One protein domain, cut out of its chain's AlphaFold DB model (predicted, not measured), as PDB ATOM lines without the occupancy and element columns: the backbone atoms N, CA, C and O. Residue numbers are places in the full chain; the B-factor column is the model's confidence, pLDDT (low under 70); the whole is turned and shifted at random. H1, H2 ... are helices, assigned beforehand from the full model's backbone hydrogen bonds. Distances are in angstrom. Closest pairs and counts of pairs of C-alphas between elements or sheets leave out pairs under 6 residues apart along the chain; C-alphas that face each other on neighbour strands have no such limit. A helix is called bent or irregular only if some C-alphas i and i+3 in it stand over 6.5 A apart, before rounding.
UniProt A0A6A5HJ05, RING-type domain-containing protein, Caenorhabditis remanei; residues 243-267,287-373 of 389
ATOM      1  N   MET A 243     363.841 409.013 370.570       90.38
ATOM      2  CA  MET A 243     364.962 408.307 369.941       90.38
ATOM      3  C   MET A 243     365.327 408.943 368.587       90.38
ATOM      4  O   MET A 243     364.853 408.516 367.536       90.38
ATOM      5  N   LYS A 244     366.186 409.969 368.608       94.19
ATOM      6  CA  LYS A 244     366.643 410.670 367.392       94.19
ATOM      7  C   LYS A 244     367.764 409.950 366.650       94.19
ATOM      8  O   LYS A 244     367.767 409.923 365.425       94.19
ATOM      9  N   CYS A 245     368.722 409.353 367.358       94.25
ATOM     10  CA  CYS A 245     369.821 408.603 366.745       94.25
ATOM     11  C   CYS A 245     370.348 407.529 367.702       94.25
ATOM     12  O   CYS A 245     371.077 407.831 368.650       94.25
ATOM     13  N   LYS A 246     370.008 406.259 367.443       94.00
ATOM     14  CA  LYS A 246     370.328 405.164 368.369       94.00
ATOM     15  C   LYS A 246     371.824 404.879 368.476       94.00
ATOM     16  O   LYS A 246     372.315 404.658 369.577       94.00
ATOM     17  N   LEU A 247     372.566 404.941 367.370       93.31
ATOM     18  CA  LEU A 247     374.014 404.704 367.393       93.31
ATOM     19  C   LEU A 247     374.781 405.805 368.131       93.31
ATOM     20  O   LEU A 247     375.720 405.496 368.861       93.31
ATOM     21  N   ARG A 248     374.369 407.076 368.006       92.12
ATOM     22  CA  ARG A 248     374.946 408.164 368.815       92.12
ATOM     23  C   ARG A 248     374.659 407.962 370.303       92.12
ATOM     24  O   ARG A 248     375.579 408.114 371.098       92.12
ATOM     25  N   GLN A 249     373.436 407.563 370.665       92.06
ATOM     26  CA  GLN A 249     373.090 407.234 372.053       92.06
ATOM     27  C   GLN A 249     373.942 406.070 372.586       92.06
ATOM     28  O   GLN A 249     374.529 406.179 373.655       92.06
ATOM     29  N   MET A 250     374.080 404.980 371.824       91.44
ATOM     30  CA  MET A 250     374.907 403.837 372.229       91.44
ATOM     31  C   MET A 250     376.381 404.221 372.395       91.44
ATOM     32  O   MET A 250     377.003 403.844 373.384       91.44
ATOM     33  N   ARG A 251     376.939 405.009 371.466       90.81
ATOM     34  CA  ARG A 251     378.310 405.529 371.574       90.81
ATOM     35  C   ARG A 251     378.485 406.406 372.815       90.81
ATOM     36  O   ARG A 251     379.517 406.320 373.481       90.81
ATOM     37  N   LEU A 252     377.495 407.242 373.127       91.31
ATOM     38  CA  LEU A 252     377.490 408.098 374.311       91.31
ATOM     39  C   LEU A 252     377.512 407.263 375.600       91.31
ATOM     40  O   LEU A 252     378.364 407.496 376.457       91.31
ATOM     41  N   ASP A 253     376.656 406.242 375.690       90.69
ATOM     42  CA  ASP A 253     376.599 405.316 376.826       90.69
ATOM     43  C   ASP A 253     377.921 404.545 377.004       90.69
ATOM     44  O   ASP A 253     378.427 404.430 378.122       90.69
ATOM     45  N   LEU A 254     378.513 404.049 375.910       89.94
ATOM     46  CA  LEU A 254     379.808 403.355 375.928       89.94
ATOM     47  C   LEU A 254     380.936 404.273 376.409       89.94
ATOM     48  O   LEU A 254     381.713 403.893 377.279       89.94
ATOM     49  N   SER A 255     380.986 405.501 375.892       91.00
ATOM     50  CA  SER A 255     381.998 406.498 376.262       91.00
ATOM     51  C   SER A 255     381.908 406.896 377.734       91.00
ATOM     52  O   SER A 255     382.923 407.034 378.409       91.00
ATOM     53  N   ALA A 256     380.690 407.043 378.252       92.56
ATOM     54  CA  ALA A 256     380.456 407.331 379.658       92.56
ATOM     55  C   ALA A 256     380.874 406.168 380.572       92.56
ATOM     56  O   ALA A 256     381.474 406.394 381.622       92.56
ATOM     57  N   ARG A 257     380.591 404.923 380.169       90.19
ATOM     58  CA  ARG A 257     381.040 403.721 380.894       90.19
ATOM     59  C   ARG A 257     382.553 403.572 380.897       90.19
ATOM     60  O   ARG A 257     383.113 403.135 381.891       90.19
ATOM     61  N   GLU A 258     383.209 403.961 379.814       88.94
ATOM     62  CA  GLU A 258     384.663 403.972 379.729       88.94
ATOM     63  C   GLU A 258     385.289 405.008 380.673       88.94
ATOM     64  O   GLU A 258     386.213 404.672 381.411       88.94
ATOM     65  N   ALA A 259     384.744 406.230 380.733       90.62
ATOM     66  CA  ALA A 259     385.175 407.226 381.718       90.62
ATOM     67  C   ALA A 259     385.021 406.698 383.154       90.62
ATOM     68  O   ALA A 259     385.931 406.839 383.965       90.62
ATOM     69  N   LEU A 260     383.889 406.050 383.461       89.38
ATOM     70  CA  LEU A 260     383.653 405.412 384.763       89.38
ATOM     71  C   LEU A 260     384.645 404.288 385.042       89.38
ATOM     72  O   LEU A 260     385.148 404.200 386.156       89.38
ATOM     73  N   TYR A 261     384.932 403.444 384.050       85.94
ATOM     74  CA  TYR A 261     385.908 402.367 384.171       85.94
ATOM     75  C   TYR A 261     387.272 402.934 384.569       85.94
ATOM     76  O   TYR A 261     387.782 402.581 385.631       85.94
ATOM     77  N   TRP A 262     387.805 403.886 383.800       85.12
ATOM     78  CA  TRP A 262     389.087 404.521 384.107       85.12
ATOM     79  C   TRP A 262     389.071 405.256 385.448       85.12
ATOM     80  O   TRP A 262     390.017 405.126 386.221       85.12
ATOM     81  N   ALA A 263     387.973 405.938 385.783       84.38
ATOM     82  CA  ALA A 263     387.832 406.600 387.074       84.38
ATOM     83  C   ALA A 263     387.754 405.610 388.254       84.38
ATOM     84  O   ALA A 263     388.206 405.906 389.361       84.38
ATOM     85  N   SER A 264     387.199 404.417 388.028       78.12
ATOM     86  CA  SER A 264     387.104 403.340 389.019       78.12
ATOM     87  C   SER A 264     388.421 402.584 389.207       78.12
ATOM     88  O   SER A 264     388.653 402.021 390.278       78.12
ATOM     89  N   CYS A 265     389.298 402.596 388.196       73.88
ATOM     90  CA  CYS A 265     390.568 401.882 388.208       73.88
ATOM     91  C   CYS A 265     391.485 402.410 389.318       73.88
ATOM     92  O   CYS A 265     392.054 403.497 389.237       73.88
ATOM     93  N   HIS A 266     391.661 401.614 390.368       59.50
ATOM     94  CA  HIS A 266     392.683 401.803 391.390       59.50
ATOM     95  C   HIS A 266     393.013 400.409 391.945       59.50
ATOM     96  O   HIS A 266     392.176 399.808 392.606       59.50
ATOM     97  N   TYR A 267     394.165 399.828 391.589       57.22
ATOM     98  CA  TYR A 267     394.486 398.418 391.881       57.22
ATOM     99  C   TYR A 267     395.824 398.299 392.646       57.22
ATOM    100  O   TYR A 267     396.810 398.900 392.210       57.22
ATOM    101  N   CYS A 287     396.473 407.807 382.092       71.44
ATOM    102  CA  CYS A 287     397.135 408.957 381.510       71.44
ATOM    103  C   CYS A 287     396.552 410.206 382.175       71.44
ATOM    104  O   CYS A 287     395.348 410.286 382.412       71.44
ATOM    105  N   GLU A 288     397.416 411.150 382.535       77.94
ATOM    106  CA  GLU A 288     396.981 412.423 383.108       77.94
ATOM    107  C   GLU A 288     395.966 413.078 382.162       77.94
ATOM    108  O   GLU A 288     396.211 413.141 380.957       77.94
ATOM    109  N   GLY A 289     394.812 413.491 382.692       84.12
ATOM    110  CA  GLY A 289     393.723 414.076 381.904       84.12
ATOM    111  C   GLY A 289     392.844 413.085 381.129       84.12
ATOM    112  O   GLY A 289     391.841 413.498 380.558       84.12
ATOM    113  N   GLN A 290     393.148 411.781 381.119       86.50
ATOM    114  CA  GLN A 290     392.405 410.800 380.311       86.50
ATOM    115  C   GLN A 290     390.909 410.755 380.655       86.50
ATOM    116  O   GLN A 290     390.052 410.717 379.773       86.50
ATOM    117  N   VAL A 291     390.568 410.740 381.945       89.44
ATOM    118  CA  VAL A 291     389.165 410.677 382.385       89.44
ATOM    119  C   VAL A 291     388.445 411.984 382.053       89.44
ATOM    120  O   VAL A 291     387.296 411.960 381.605       89.44
ATOM    121  N   GLU A 292     389.119 413.117 382.240       91.56
ATOM    122  CA  GLU A 292     388.640 414.454 381.909       91.56
ATOM    123  C   GLU A 292     388.351 414.592 380.419       91.56
ATOM    124  O   GLU A 292     387.262 415.040 380.058       91.56
ATOM    125  N   ASP A 293     389.279 414.168 379.567       91.75
ATOM    126  CA  ASP A 293     389.167 414.268 378.114       91.75
ATOM    127  C   ASP A 293     387.991 413.432 377.598       91.75
ATOM    128  O   ASP A 293     387.148 413.928 376.836       91.75
ATOM    129  N   ILE A 294     387.847 412.195 378.094       92.56
ATOM    130  CA  ILE A 294     386.684 411.357 377.777       92.56
ATOM    131  C   ILE A 294     385.395 412.032 378.269       92.56
ATOM    132  O   ILE A 294     384.417 412.100 377.521       92.56
ATOM    133  N   LEU A 295     385.358 412.565 379.497       93.44
ATOM    134  CA  LEU A 295     384.160 413.201 380.058       93.44
ATOM    135  C   LEU A 295     383.764 414.482 379.301       93.44
ATOM    136  O   LEU A 295     382.573 414.714 379.062       93.44
ATOM    137  N   VAL A 296     384.738 415.298 378.889       94.00
ATOM    138  CA  VAL A 296     384.528 416.483 378.044       94.00
ATOM    139  C   VAL A 296     383.923 416.071 376.704       94.00
ATOM    140  O   VAL A 296     382.936 416.675 376.267       94.00
ATOM    141  N   ASN A 297     384.447 415.011 376.085       92.06
ATOM    142  CA  ASN A 297     383.899 414.475 374.844       92.06
ATOM    143  C   ASN A 297     382.465 413.953 375.035       92.06
ATOM    144  O   ASN A 297     381.563 414.334 374.289       92.06
ATOM    145  N   VAL A 298     382.202 413.176 376.093       93.25
ATOM    146  CA  VAL A 298     380.848 412.710 376.447       93.25
ATOM    147  C   VAL A 298     379.883 413.894 376.579       93.25
ATOM    148  O   VAL A 298     378.804 413.871 375.981       93.25
ATOM    149  N   LYS A 299     380.264 414.963 377.293       94.56
ATOM    150  CA  LYS A 299     379.434 416.171 377.447       94.56
ATOM    151  C   LYS A 299     379.168 416.856 376.101       94.56
ATOM    152  O   LYS A 299     378.038 417.273 375.836       94.56
ATOM    153  N   LYS A 300     380.176 416.938 375.230       92.94
ATOM    154  CA  LYS A 300     380.047 417.502 373.878       92.94
ATOM    155  C   LYS A 300     379.100 416.674 373.005       92.94
ATOM    156  O   LYS A 300     378.214 417.232 372.361       92.94
ATOM    157  N   GLN A 301     379.254 415.353 373.010       91.19
ATOM    158  CA  GLN A 301     378.428 414.415 372.248       91.19
ATOM    159  C   GLN A 301     376.978 414.397 372.741       91.19
ATOM    160  O   GLN A 301     376.062 414.373 371.919       91.19
ATOM    161  N   TYR A 302     376.761 414.497 374.058       94.06
ATOM    162  CA  TYR A 302     375.435 414.700 374.644       94.06
ATOM    163  C   TYR A 302     374.776 415.963 374.076       94.06
ATOM    164  O   TYR A 302     373.658 415.895 373.573       94.06
ATOM    165  N   GLY A 303     375.484 417.101 374.085       93.31
ATOM    166  CA  GLY A 303     374.969 418.360 373.537       93.31
ATOM    167  C   GLY A 303     374.668 418.275 372.037       93.31
ATOM    168  O   GLY A 303     373.617 418.721 371.592       93.31
ATOM    169  N   LYS A 304     375.541 417.630 371.252       91.44
ATOM    170  CA  LYS A 304     375.293 417.379 369.822       91.44
ATOM    171  C   LYS A 304     374.039 416.535 369.594       91.44
ATOM    172  O   LYS A 304     373.305 416.809 368.653       91.44
ATOM    173  N   LEU A 305     373.809 415.507 370.415       91.88
ATOM    174  CA  LEU A 305     372.628 414.647 370.311       91.88
ATOM    175  C   LEU A 305     371.347 415.387 370.725       91.88
ATOM    176  O   LEU A 305     370.323 415.217 370.070       91.88
ATOM    177  N   GLU A 306     371.419 416.244 371.744       93.25
ATOM    178  CA  GLU A 306     370.303 417.090 372.190       93.25
ATOM    179  C   GLU A 306     369.807 418.052 371.100       93.25
ATOM    180  O   GLU A 306     368.612 418.332 371.031       93.25
ATOM    181  N   MET A 307     370.701 418.506 370.219       91.62
ATOM    182  CA  MET A 307     370.387 419.423 369.116       91.62
ATOM    183  C   MET A 307     369.910 418.714 367.834       91.62
ATOM    184  O   MET A 307     369.716 419.363 366.810       91.62
ATOM    185  N   VAL A 308     369.747 417.384 367.840       90.31
ATOM    186  CA  VAL A 308     369.282 416.647 366.655       90.31
ATOM    187  C   VAL A 308     367.772 416.820 366.479       90.31
ATOM    188  O   VAL A 308     366.971 416.266 367.232       90.31
ATOM    189  N   GLU A 309     367.373 417.540 365.433       88.38
ATOM    190  CA  GLU A 309     365.958 417.792 365.136       88.38
ATOM    191  C   GLU A 309     365.290 416.618 364.399       88.38
ATOM    192  O   GLU A 309     364.178 416.200 364.751       88.38
ATOM    193  N   SER A 310     365.969 416.045 363.402       91.25
ATOM    194  CA  SER A 310     365.440 414.973 362.551       91.25
ATOM    195  C   SER A 310     365.791 413.576 363.065       91.25
ATOM    196  O   SER A 310     366.828 413.342 363.682       91.25
ATOM    197  N   THR A 311     364.910 412.611 362.808       94.94
ATOM    198  CA  THR A 311     365.185 411.207 363.130       94.94
ATOM    199  C   THR A 311     366.209 410.645 362.143       94.94
ATOM    200  O   THR A 311     366.033 410.729 360.931       94.94
ATOM    201  N   CYS A 312     367.292 410.078 362.665       95.12
ATOM    202  CA  CYS A 312     368.370 409.485 361.882       95.12
ATOM    203  C   CYS A 312     367.937 408.136 361.269       95.12
ATOM    204  O   CYS A 312     367.329 407.336 361.984       95.12
ATOM    205  N   PRO A 313     368.350 407.802 360.029       94.38
ATOM    206  CA  PRO A 313     368.045 406.509 359.399       94.38
ATOM    207  C   PRO A 313     368.464 405.278 360.216       94.38
ATOM    208  O   PRO A 313     367.826 404.232 360.143       94.38
ATOM    209  N   CYS A 314     369.491 405.388 361.073       95.62
ATOM    210  CA  CYS A 314     369.889 404.278 361.949       95.62
ATOM    211  C   CYS A 314     368.780 403.828 362.920       95.62
ATOM    212  O   CYS A 314     368.860 402.729 363.464       95.62
ATOM    213  N   VAL A 315     367.763 404.663 363.156       96.56
ATOM    214  CA  VAL A 315     366.604 404.332 363.992       96.56
ATOM    215  C   VAL A 315     365.699 403.312 363.298       96.56
ATOM    216  O   VAL A 315     365.185 402.413 363.956       96.56
ATOM    217  N   GLU A 316     365.550 403.381 361.977       96.12
ATOM    218  CA  GLU A 316     364.800 402.375 361.214       96.12
ATOM    219  C   GLU A 316     365.531 401.032 361.234       96.12
ATOM    220  O   GLU A 316     364.932 400.002 361.534       96.12
ATOM    221  N   ILE A 317     366.854 401.061 361.049       97.00
ATOM    222  CA  ILE A 317     367.710 399.873 361.183       97.00
ATOM    223  C   ILE A 317     367.594 399.264 362.587       97.00
ATOM    224  O   ILE A 317     367.515 398.047 362.734       97.00
ATOM    225  N   TRP A 318     367.542 400.099 363.628       97.19
ATOM    226  CA  TRP A 318     367.300 399.639 364.994       97.19
ATOM    227  C   TRP A 318     365.948 398.932 365.145       97.19
ATOM    228  O   TRP A 318     365.874 397.871 365.764       97.19
ATOM    229  N   ASN A 319     364.881 399.488 364.571       97.00
ATOM    230  CA  ASN A 319     363.558 398.871 364.632       97.00
ATOM    231  C   ASN A 319     363.541 397.502 363.937       97.00
ATOM    232  O   ASN A 319     362.931 396.569 364.456       97.00
ATOM    233  N   GLU A 320     364.269 397.351 362.829       97.75
ATOM    234  CA  GLU A 320     364.433 396.064 362.146       97.75
ATOM    235  C   GLU A 320     365.220 395.048 362.984       97.75
ATOM    236  O   GLU A 320     364.805 393.895 363.089       97.75
ATOM    237  N   ILE A 321     366.293 395.470 363.666       96.69
ATOM    238  CA  ILE A 321     367.026 394.626 364.630       96.69
ATOM    239  C   ILE A 321     366.084 394.086 365.708       96.69
ATOM    240  O   ILE A 321     366.112 392.893 366.016       96.69
ATOM    241  N   VAL A 322     365.243 394.958 366.274       96.81
ATOM    242  CA  VAL A 322     364.264 394.577 367.300       96.81
ATOM    243  C   VAL A 322     363.226 393.613 366.720       96.81
ATOM    244  O   VAL A 322     362.970 392.568 367.316       96.81
ATOM    245  N   ARG A 323     362.666 393.931 365.546       97.44
ATOM    246  CA  ARG A 323     361.640 393.129 364.860       97.44
ATOM    247  C   ARG A 323     362.131 391.721 364.525       97.44
ATOM    248  O   ARG A 323     361.378 390.761 364.672       97.44
ATOM    249  N   LEU A 324     363.377 391.603 364.076       97.19
ATOM    250  CA  LEU A 324     363.999 390.348 363.655       97.19
ATOM    251  C   LEU A 324     364.736 389.623 364.793       97.19
ATOM    252  O   LEU A 324     365.291 388.550 364.568       97.19
ATOM    253  N   ASN A 325     364.715 390.175 366.013       96.00
ATOM    254  CA  ASN A 325     365.381 389.625 367.196       96.00
ATOM    255  C   ASN A 325     366.894 389.383 366.980       96.00
ATOM    256  O   ASN A 325     367.442 388.361 367.396       96.00
ATOM    257  N   ILE A 326     367.586 390.334 366.340       96.19
ATOM    258  CA  ILE A 326     369.024 390.238 366.027       96.19
ATOM    259  C   ILE A 326     369.860 390.622 367.257       96.19
ATOM    260  O   ILE A 326     370.480 391.687 367.315       96.19
ATOM    261  N   PHE A 327     369.866 389.745 368.260       95.62
ATOM    262  CA  PHE A 327     370.594 389.924 369.517       95.62
ATOM    263  C   PHE A 327     371.408 388.684 369.881       95.62
ATOM    264  O   PHE A 327     370.987 387.559 369.614       95.62
ATOM    265  N   ASP A 328     372.548 388.887 370.534       92.19
ATOM    266  CA  ASP A 328     373.371 387.809 371.078       92.19
ATOM    267  C   ASP A 328     372.825 387.234 372.399       92.19
ATOM    268  O   ASP A 328     371.754 387.604 372.899       92.19
ATOM    269  N   ILE A 329     373.602 386.328 373.001       91.44
ATOM    270  CA  ILE A 329     373.295 385.691 374.289       91.44
ATOM    271  C   ILE A 329     373.174 386.690 375.455       91.44
ATOM    272  O   ILE A 329     372.544 386.375 376.464       91.44
ATOM    273  N   HIS A 330     373.745 387.891 375.327       88.44
ATOM    274  CA  HIS A 330     373.692 388.966 376.318       88.44
ATOM    275  C   HIS A 330     372.641 390.030 375.985       88.44
ATOM    276  O   HIS A 330     372.584 391.059 376.661       88.44
ATOM    277  N   ARG A 331     371.781 389.784 374.984       91.25
ATOM    278  CA  ARG A 331     370.771 390.735 374.490       91.25
ATOM    279  C   ARG A 331     371.382 392.010 373.898       91.25
ATOM    280  O   ARG A 331     370.752 393.067 373.911       91.25
ATOM    281  N   LEU A 332     372.594 391.915 373.358       90.50
ATOM    282  CA  LEU A 332     373.277 392.993 372.654       90.50
ATOM    283  C   LEU A 332     373.168 392.783 371.138       90.50
ATOM    284  O   LEU A 332     373.257 391.645 370.686       90.50
ATOM    285  N   PRO A 333     372.983 393.841 370.332       93.81
ATOM    286  CA  PRO A 333     372.907 393.730 368.878       93.81
ATOM    287  C   PRO A 333     374.315 393.833 368.270       93.81
ATOM    288  O   PRO A 333     374.818 394.947 368.124       93.81
ATOM    289  N   PRO A 334     374.990 392.724 367.907       92.06
ATOM    290  CA  PRO A 334     376.455 392.698 367.802       92.06
ATOM    291  C   PRO A 334     377.015 393.598 366.700       92.06
ATOM    292  O   PRO A 334     377.927 394.379 366.943       92.06
ATOM    293  N   HIS A 335     376.422 393.554 365.504       93.75
ATOM    294  CA  HIS A 335     376.845 394.377 364.366       93.75
ATOM    295  C   HIS A 335     376.586 395.865 364.617       93.75
ATOM    296  O   HIS A 335     377.405 396.722 364.298       93.75
ATOM    297  N   PHE A 336     375.436 396.174 365.215       94.00
ATOM    298  CA  PHE A 336     375.032 397.542 365.512       94.00
ATOM    299  C   PHE A 336     375.875 398.139 366.641       94.00
ATOM    300  O   PHE A 336     376.309 399.284 366.560       94.00
ATOM    301  N   LEU A 337     376.178 397.335 367.660       91.88
ATOM    302  CA  LEU A 337     377.100 397.683 368.730       91.88
ATOM    303  C   LEU A 337     378.523 397.883 368.199       91.88
ATOM    304  O   LEU A 337     379.152 398.864 368.578       91.88
ATOM    305  N   ALA A 338     378.998 397.031 367.289       90.44
ATOM    306  CA  ALA A 338     380.316 397.172 366.670       90.44
ATOM    307  C   ALA A 338     380.472 398.494 365.897       90.44
ATOM    308  O   ALA A 338     381.545 399.085 365.922       90.44
ATOM    309  N   MET A 339     379.399 399.002 365.272       92.00
ATOM    310  CA  MET A 339     379.399 400.344 364.662       92.00
ATOM    311  C   MET A 339     379.445 401.472 365.702       92.00
ATOM    312  O   MET A 339     379.946 402.552 365.411       92.00
ATOM    313  N   ALA A 340     378.888 401.261 366.898       88.94
ATOM    314  CA  ALA A 340     378.944 402.234 367.993       88.94
ATOM    315  C   ALA A 340     380.283 402.199 368.759       88.94
ATOM    316  O   ALA A 340     380.648 403.200 369.382       88.94
ATOM    317  N   GLN A 341     380.973 401.052 368.731       70.50
ATOM    318  CA  GLN A 341     382.302 400.821 369.302       70.50
ATOM    319  C   GLN A 341     383.401 401.489 368.451       70.50
ATOM    320  O   GLN A 341     383.208 401.832 367.289       70.50
ATOM    321  N   LYS A 342     384.523 401.802 369.095       65.56
ATOM    322  CA  LYS A 342     385.240 403.076 368.958       65.56
ATOM    323  C   LYS A 342     386.542 403.006 368.132       65.56
ATOM    324  O   LYS A 342     387.267 402.030 368.261       65.56
ATOM    325  N   PRO A 343     386.921 404.078 367.404       55.94
ATOM    326  CA  PRO A 343     388.247 404.706 367.519       55.94
ATOM    327  C   PRO A 343     388.359 405.492 368.849       55.94
ATOM    328  O   PRO A 343     387.346 405.695 369.516       55.94
ATOM    329  N   LYS A 344     389.563 405.904 369.273       66.69
ATOM    330  CA  LYS A 344     389.863 406.384 370.644       66.69
ATOM    331  C   LYS A 344     388.808 407.316 371.249       66.69
ATOM    332  O   LYS A 344     388.263 408.216 370.621       66.69
ATOM    333  N   SER A 345     388.551 407.118 372.532       69.94
ATOM    334  CA  SER A 345     387.439 407.706 373.269       69.94
ATOM    335  C   SER A 345     387.463 409.196 373.515       69.94
ATOM    336  O   SER A 345     386.418 409.786 373.795       69.94
ATOM    337  N   GLU A 346     388.635 409.769 373.349       71.12
ATOM    338  CA  GLU A 346     388.943 411.186 373.429       71.12
ATOM    339  C   GLU A 346     388.599 411.913 372.110       71.12
ATOM    340  O   GLU A 346     388.466 413.133 372.091       71.12
ATOM    341  N   GLU A 347     388.386 411.184 371.004       77.56
ATOM    342  CA  GLU A 347     388.140 411.776 369.687       77.56
ATOM    343  C   GLU A 347     386.712 412.314 369.535       77.56
ATOM    344  O   GLU A 347     385.713 411.600 369.692       77.56
ATOM    345  N   ASP A 348     386.596 413.589 369.161       76.06
ATOM    346  CA  ASP A 348     385.309 414.193 368.831       76.06
ATOM    347  C   ASP A 348     384.844 413.780 367.429       76.06
ATOM    348  O   ASP A 348     385.229 414.375 366.423       76.06
ATOM    349  N   LEU A 349     383.959 412.789 367.365       80.62
ATOM    350  CA  LEU A 349     383.379 412.324 366.108       80.62
ATOM    351  C   LEU A 349     382.060 413.038 365.818       80.62
ATOM    352  O   LEU A 349     381.104 412.950 366.597       80.62
ATOM    353  N   ASP A 350     381.974 413.704 364.671       84.94
ATOM    354  CA  ASP A 350     380.714 414.236 364.160       84.94
ATOM    355  C   ASP A 350     380.032 413.251 363.202       84.94
ATOM    356  O   ASP A 350     380.686 412.428 362.574       84.94
ATOM    357  N   GLY A 351     378.705 413.307 363.103       88.06
ATOM    358  CA  GLY A 351     377.918 412.362 362.292       88.06
ATOM    359  C   GLY A 351     377.408 411.124 363.049       88.06
ATOM    360  O   GLY A 351     377.649 410.944 364.251       88.06
ATOM    361  N   CYS A 352     376.586 410.324 362.370       92.19
ATOM    362  CA  CYS A 352     376.086 409.050 362.878       92.19
ATOM    363  C   CYS A 352     377.139 407.959 362.630       92.19
ATOM    364  O   CYS A 352     377.627 407.868 361.504       92.19
ATOM    365  N   PRO A 353     377.446 407.082 363.609       92.12
ATOM    366  CA  PRO A 353     378.359 405.964 363.373       92.12
ATOM    367  C   PRO A 353     377.969 405.058 362.203       92.12
ATOM    368  O   PRO A 353     378.836 404.418 361.618       92.12
ATOM    369  N   TYR A 354     376.683 405.022 361.835       92.62
ATOM    370  CA  TYR A 354     376.199 404.282 360.670       92.62
ATOM    371  C   TYR A 354     376.892 404.700 359.372       92.62
ATOM    372  O   TYR A 354     377.141 403.850 358.523       92.62
ATOM    373  N   ASP A 355     377.208 405.986 359.220       91.50
ATOM    374  CA  ASP A 355     377.703 406.570 357.969       91.50
ATOM    375  C   ASP A 355     379.233 406.514 357.858       91.50
ATOM    376  O   ASP A 355     379.795 406.809 356.804       91.50
ATOM    377  N   PHE A 356     379.923 406.117 358.928       90.69
ATOM    378  CA  PHE A 356     381.380 406.082 358.956       90.69
ATOM    379  C   PHE A 356     381.939 404.956 358.094       90.69
ATOM    380  O   PHE A 356     381.381 403.860 358.007       90.69
ATOM    381  N   GLU A 357     383.098 405.213 357.493       89.12
ATOM    382  CA  GLU A 357     383.785 404.224 356.665       89.12
ATOM    383  C   GLU A 357     384.231 403.006 357.485       89.12
ATOM    384  O   GLU A 357     384.104 401.869 357.039       89.12
ATOM    385  N   THR A 358     384.648 403.228 358.734       87.25
ATOM    386  CA  THR A 358     385.001 402.170 359.694       87.25
ATOM    387  C   THR A 358     383.838 401.219 359.994       87.25
ATOM    388  O   THR A 358     384.060 400.053 360.316       87.25
ATOM    389  N   SER A 359     382.598 401.682 359.822       90.94
ATOM    390  CA  SER A 359     381.377 400.902 360.037       90.94
ATOM    391  C   SER A 359     380.921 400.119 358.806       90.94
ATOM    392  O   SER A 359     380.020 399.287 358.930       90.94
ATOM    393  N   ARG A 360     381.518 400.343 357.622       92.06
ATOM    394  CA  ARG A 360     381.048 399.781 356.342       92.06
ATOM    395  C   ARG A 360     380.862 398.265 356.403       92.06
ATOM    396  O   ARG A 360     379.784 397.776 356.077       92.06
ATOM    397  N   LYS A 361     381.875 397.542 356.891       93.44
ATOM    398  CA  LYS A 361     381.844 396.075 357.012       93.44
ATOM    399  C   LYS A 361     380.651 395.597 357.847       93.44
ATOM    400  O   LYS A 361     379.911 394.716 357.421       93.44
ATOM    401  N   TYR A 362     380.465 396.172 359.034       93.75
ATOM    402  CA  TYR A 362     379.402 395.757 359.953       93.75
ATOM    403  C   TYR A 362     378.015 396.142 359.432       93.75
ATOM    404  O   TYR A 362     377.063 395.383 359.605       93.75
ATOM    405  N   ARG A 363     377.915 397.288 358.748       94.19
ATOM    406  CA  ARG A 363     376.699 397.751 358.075       94.19
ATOM    407  C   ARG A 363     376.262 396.785 356.975       94.19
ATOM    408  O   ARG A 363     375.110 396.372 356.972       94.19
ATOM    409  N   GLU A 364     377.166 396.392 356.080       95.62
ATOM    410  CA  GLU A 364     376.870 395.458 354.979       95.62
ATOM    411  C   GLU A 364     376.428 394.081 355.494       95.62
ATOM    412  O   GLU A 364     375.427 393.524 355.033       95.62
ATOM    413  N   GLN A 365     377.129 393.555 356.502       94.88
ATOM    414  CA  GLN A 365     376.770 392.290 357.144       94.88
ATOM    415  C   GLN A 365     375.386 392.356 357.807       94.88
ATOM    416  O   GLN A 365     374.579 391.443 357.639       94.88
ATOM    417  N   LEU A 366     375.088 393.448 358.518       95.56
ATOM    418  CA  LEU A 366     373.792 393.651 359.158       95.56
ATOM    419  C   LEU A 366     372.653 393.764 358.136       95.56
ATOM    420  O   LEU A 366     371.622 393.121 358.313       95.56
ATOM    421  N   LEU A 367     372.838 394.542 357.067       96.50
ATOM    422  CA  LEU A 367     371.827 394.698 356.018       96.50
ATOM    423  C   LEU A 367     371.538 393.369 355.319       96.50
ATOM    424  O   LEU A 367     370.375 393.033 355.142       96.50
ATOM    425  N   THR A 368     372.563 392.554 355.055       96.12
ATOM    426  CA  THR A 368     372.381 391.202 354.496       96.12
ATOM    427  C   THR A 368     371.496 390.323 355.389       96.12
ATOM    428  O   THR A 368     370.715 389.512 354.895       96.12
ATOM    429  N   ILE A 369     371.611 390.451 356.717       94.62
ATOM    430  CA  ILE A 369     370.760 389.714 357.667       94.62
ATOM    431  C   ILE A 369     369.330 390.262 357.633       94.62
ATOM    432  O   ILE A 369     368.382 389.480 357.575       94.62
ATOM    433  N   ILE A 370     369.169 391.587 357.636       96.44
ATOM    434  CA  ILE A 370     367.856 392.246 357.593       96.44
ATOM    435  C   ILE A 370     367.110 391.906 356.294       96.44
ATOM    436  O   ILE A 370     365.919 391.601 356.338       96.44
ATOM    437  N   GLU A 371     367.804 391.884 355.155       96.06
ATOM    438  CA  GLU A 371     367.247 391.568 353.834       96.06
ATOM    439  C   GLU A 371     366.697 390.142 353.736       96.06
ATOM    440  O   GLU A 371     365.726 389.912 353.013       96.06
ATOM    441  N   LYS A 372     367.252 389.185 354.494       94.88
ATOM    442  CA  LYS A 372     366.668 387.836 354.598       94.88
ATOM    443  C   LYS A 372     365.284 387.861 355.248       94.88
ATOM    444  O   LYS A 372     364.465 386.994 354.966       94.88
ATOM    445  N   GLY A 373     365.020 388.836 356.121       93.25
ATOM    446  CA  GLY A 373     363.718 389.047 356.756       93.25
ATOM    447  C   GLY A 373     363.295 387.966 357.758       93.25
ATOM    448  O   GLY A 373     362.154 387.986 358.223       93.25
TER     449      GLY A 373
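What this domain is: This is residues 243 to 267 and 287 to 373 of the 389 residues of the protein "RING-type domain-containing protein" of Caenorhabditis remanei (UniProt A0A6A5HJ05). Two long helices, H1 and H2, lie side by side and run opposite ways; at the Lys 246 end of H1, H3 and the short H4 stand crosswise to it, and H5 folds back on H4 as a helical hairpin. The printed part has 112 residues with five named helices, in the order H1 to H5, and no named strand; the class is all helix. It is compact, with a radius of gyration of the C-alphas of 15.0 A, and spans 48 by 36 by 23 A.

Where its parts are: H1, residues 246 to 264, is 26.7 A long and begins at C-alpha 246 (370.328, 405.164, 368.369). H2, residues 290 to 306, measures 24.4 A. H3 holds residues 314 to 323, 14.2 A, and H4 residues 334 to 340, 9.9 A. H5, residues 357 to 372, measures 23.8 A and ends at C-alpha 372 (366.668, 387.836, 354.598); it is irregular, with C-alphas 358 and 361 7.4 A apart, and has a kink of 29 degrees near residue 364.

How they stand to each other: The hub is H1, touching three helices. H2 touches it at a shallow tilt of 23 degrees, opposite ways; their closest C-alphas, of Ala 259 and Val 291, are 5.3 A apart. H4 touches residues 247 to 251 of H1 alone, about perpendicular at 78 degrees, closest at C-alphas 251 and 340, 4.9 A. H3 touches residues 246 to 247 alone, about perpendicular at 89 degrees, closest at C-alphas 246 and 315, 5.8 A. H4 and H5 form a hairpin and touch, closest at C-alphas 339 and 359, 5.1 A, with a shallow tilt of 33 degrees, only just short of steep. H1 and H5 are apart. Every O i to N i+4 pair is within hydrogen-bond range in H1, H2, H3 and H4; in H5 9 of 12 are.

The domain as a whole: The C-alphas farthest apart, of Glu 288 and Gly 373, are 48.4 A apart. Residues 268 to 286 are not printed, and C-alphas 267 and 287 are 15.0 A apart across this cut. The link from H4 to H5 is long, 16 residues. The pLDDT is under 70 at residues 266 to 267 and 342 to 345.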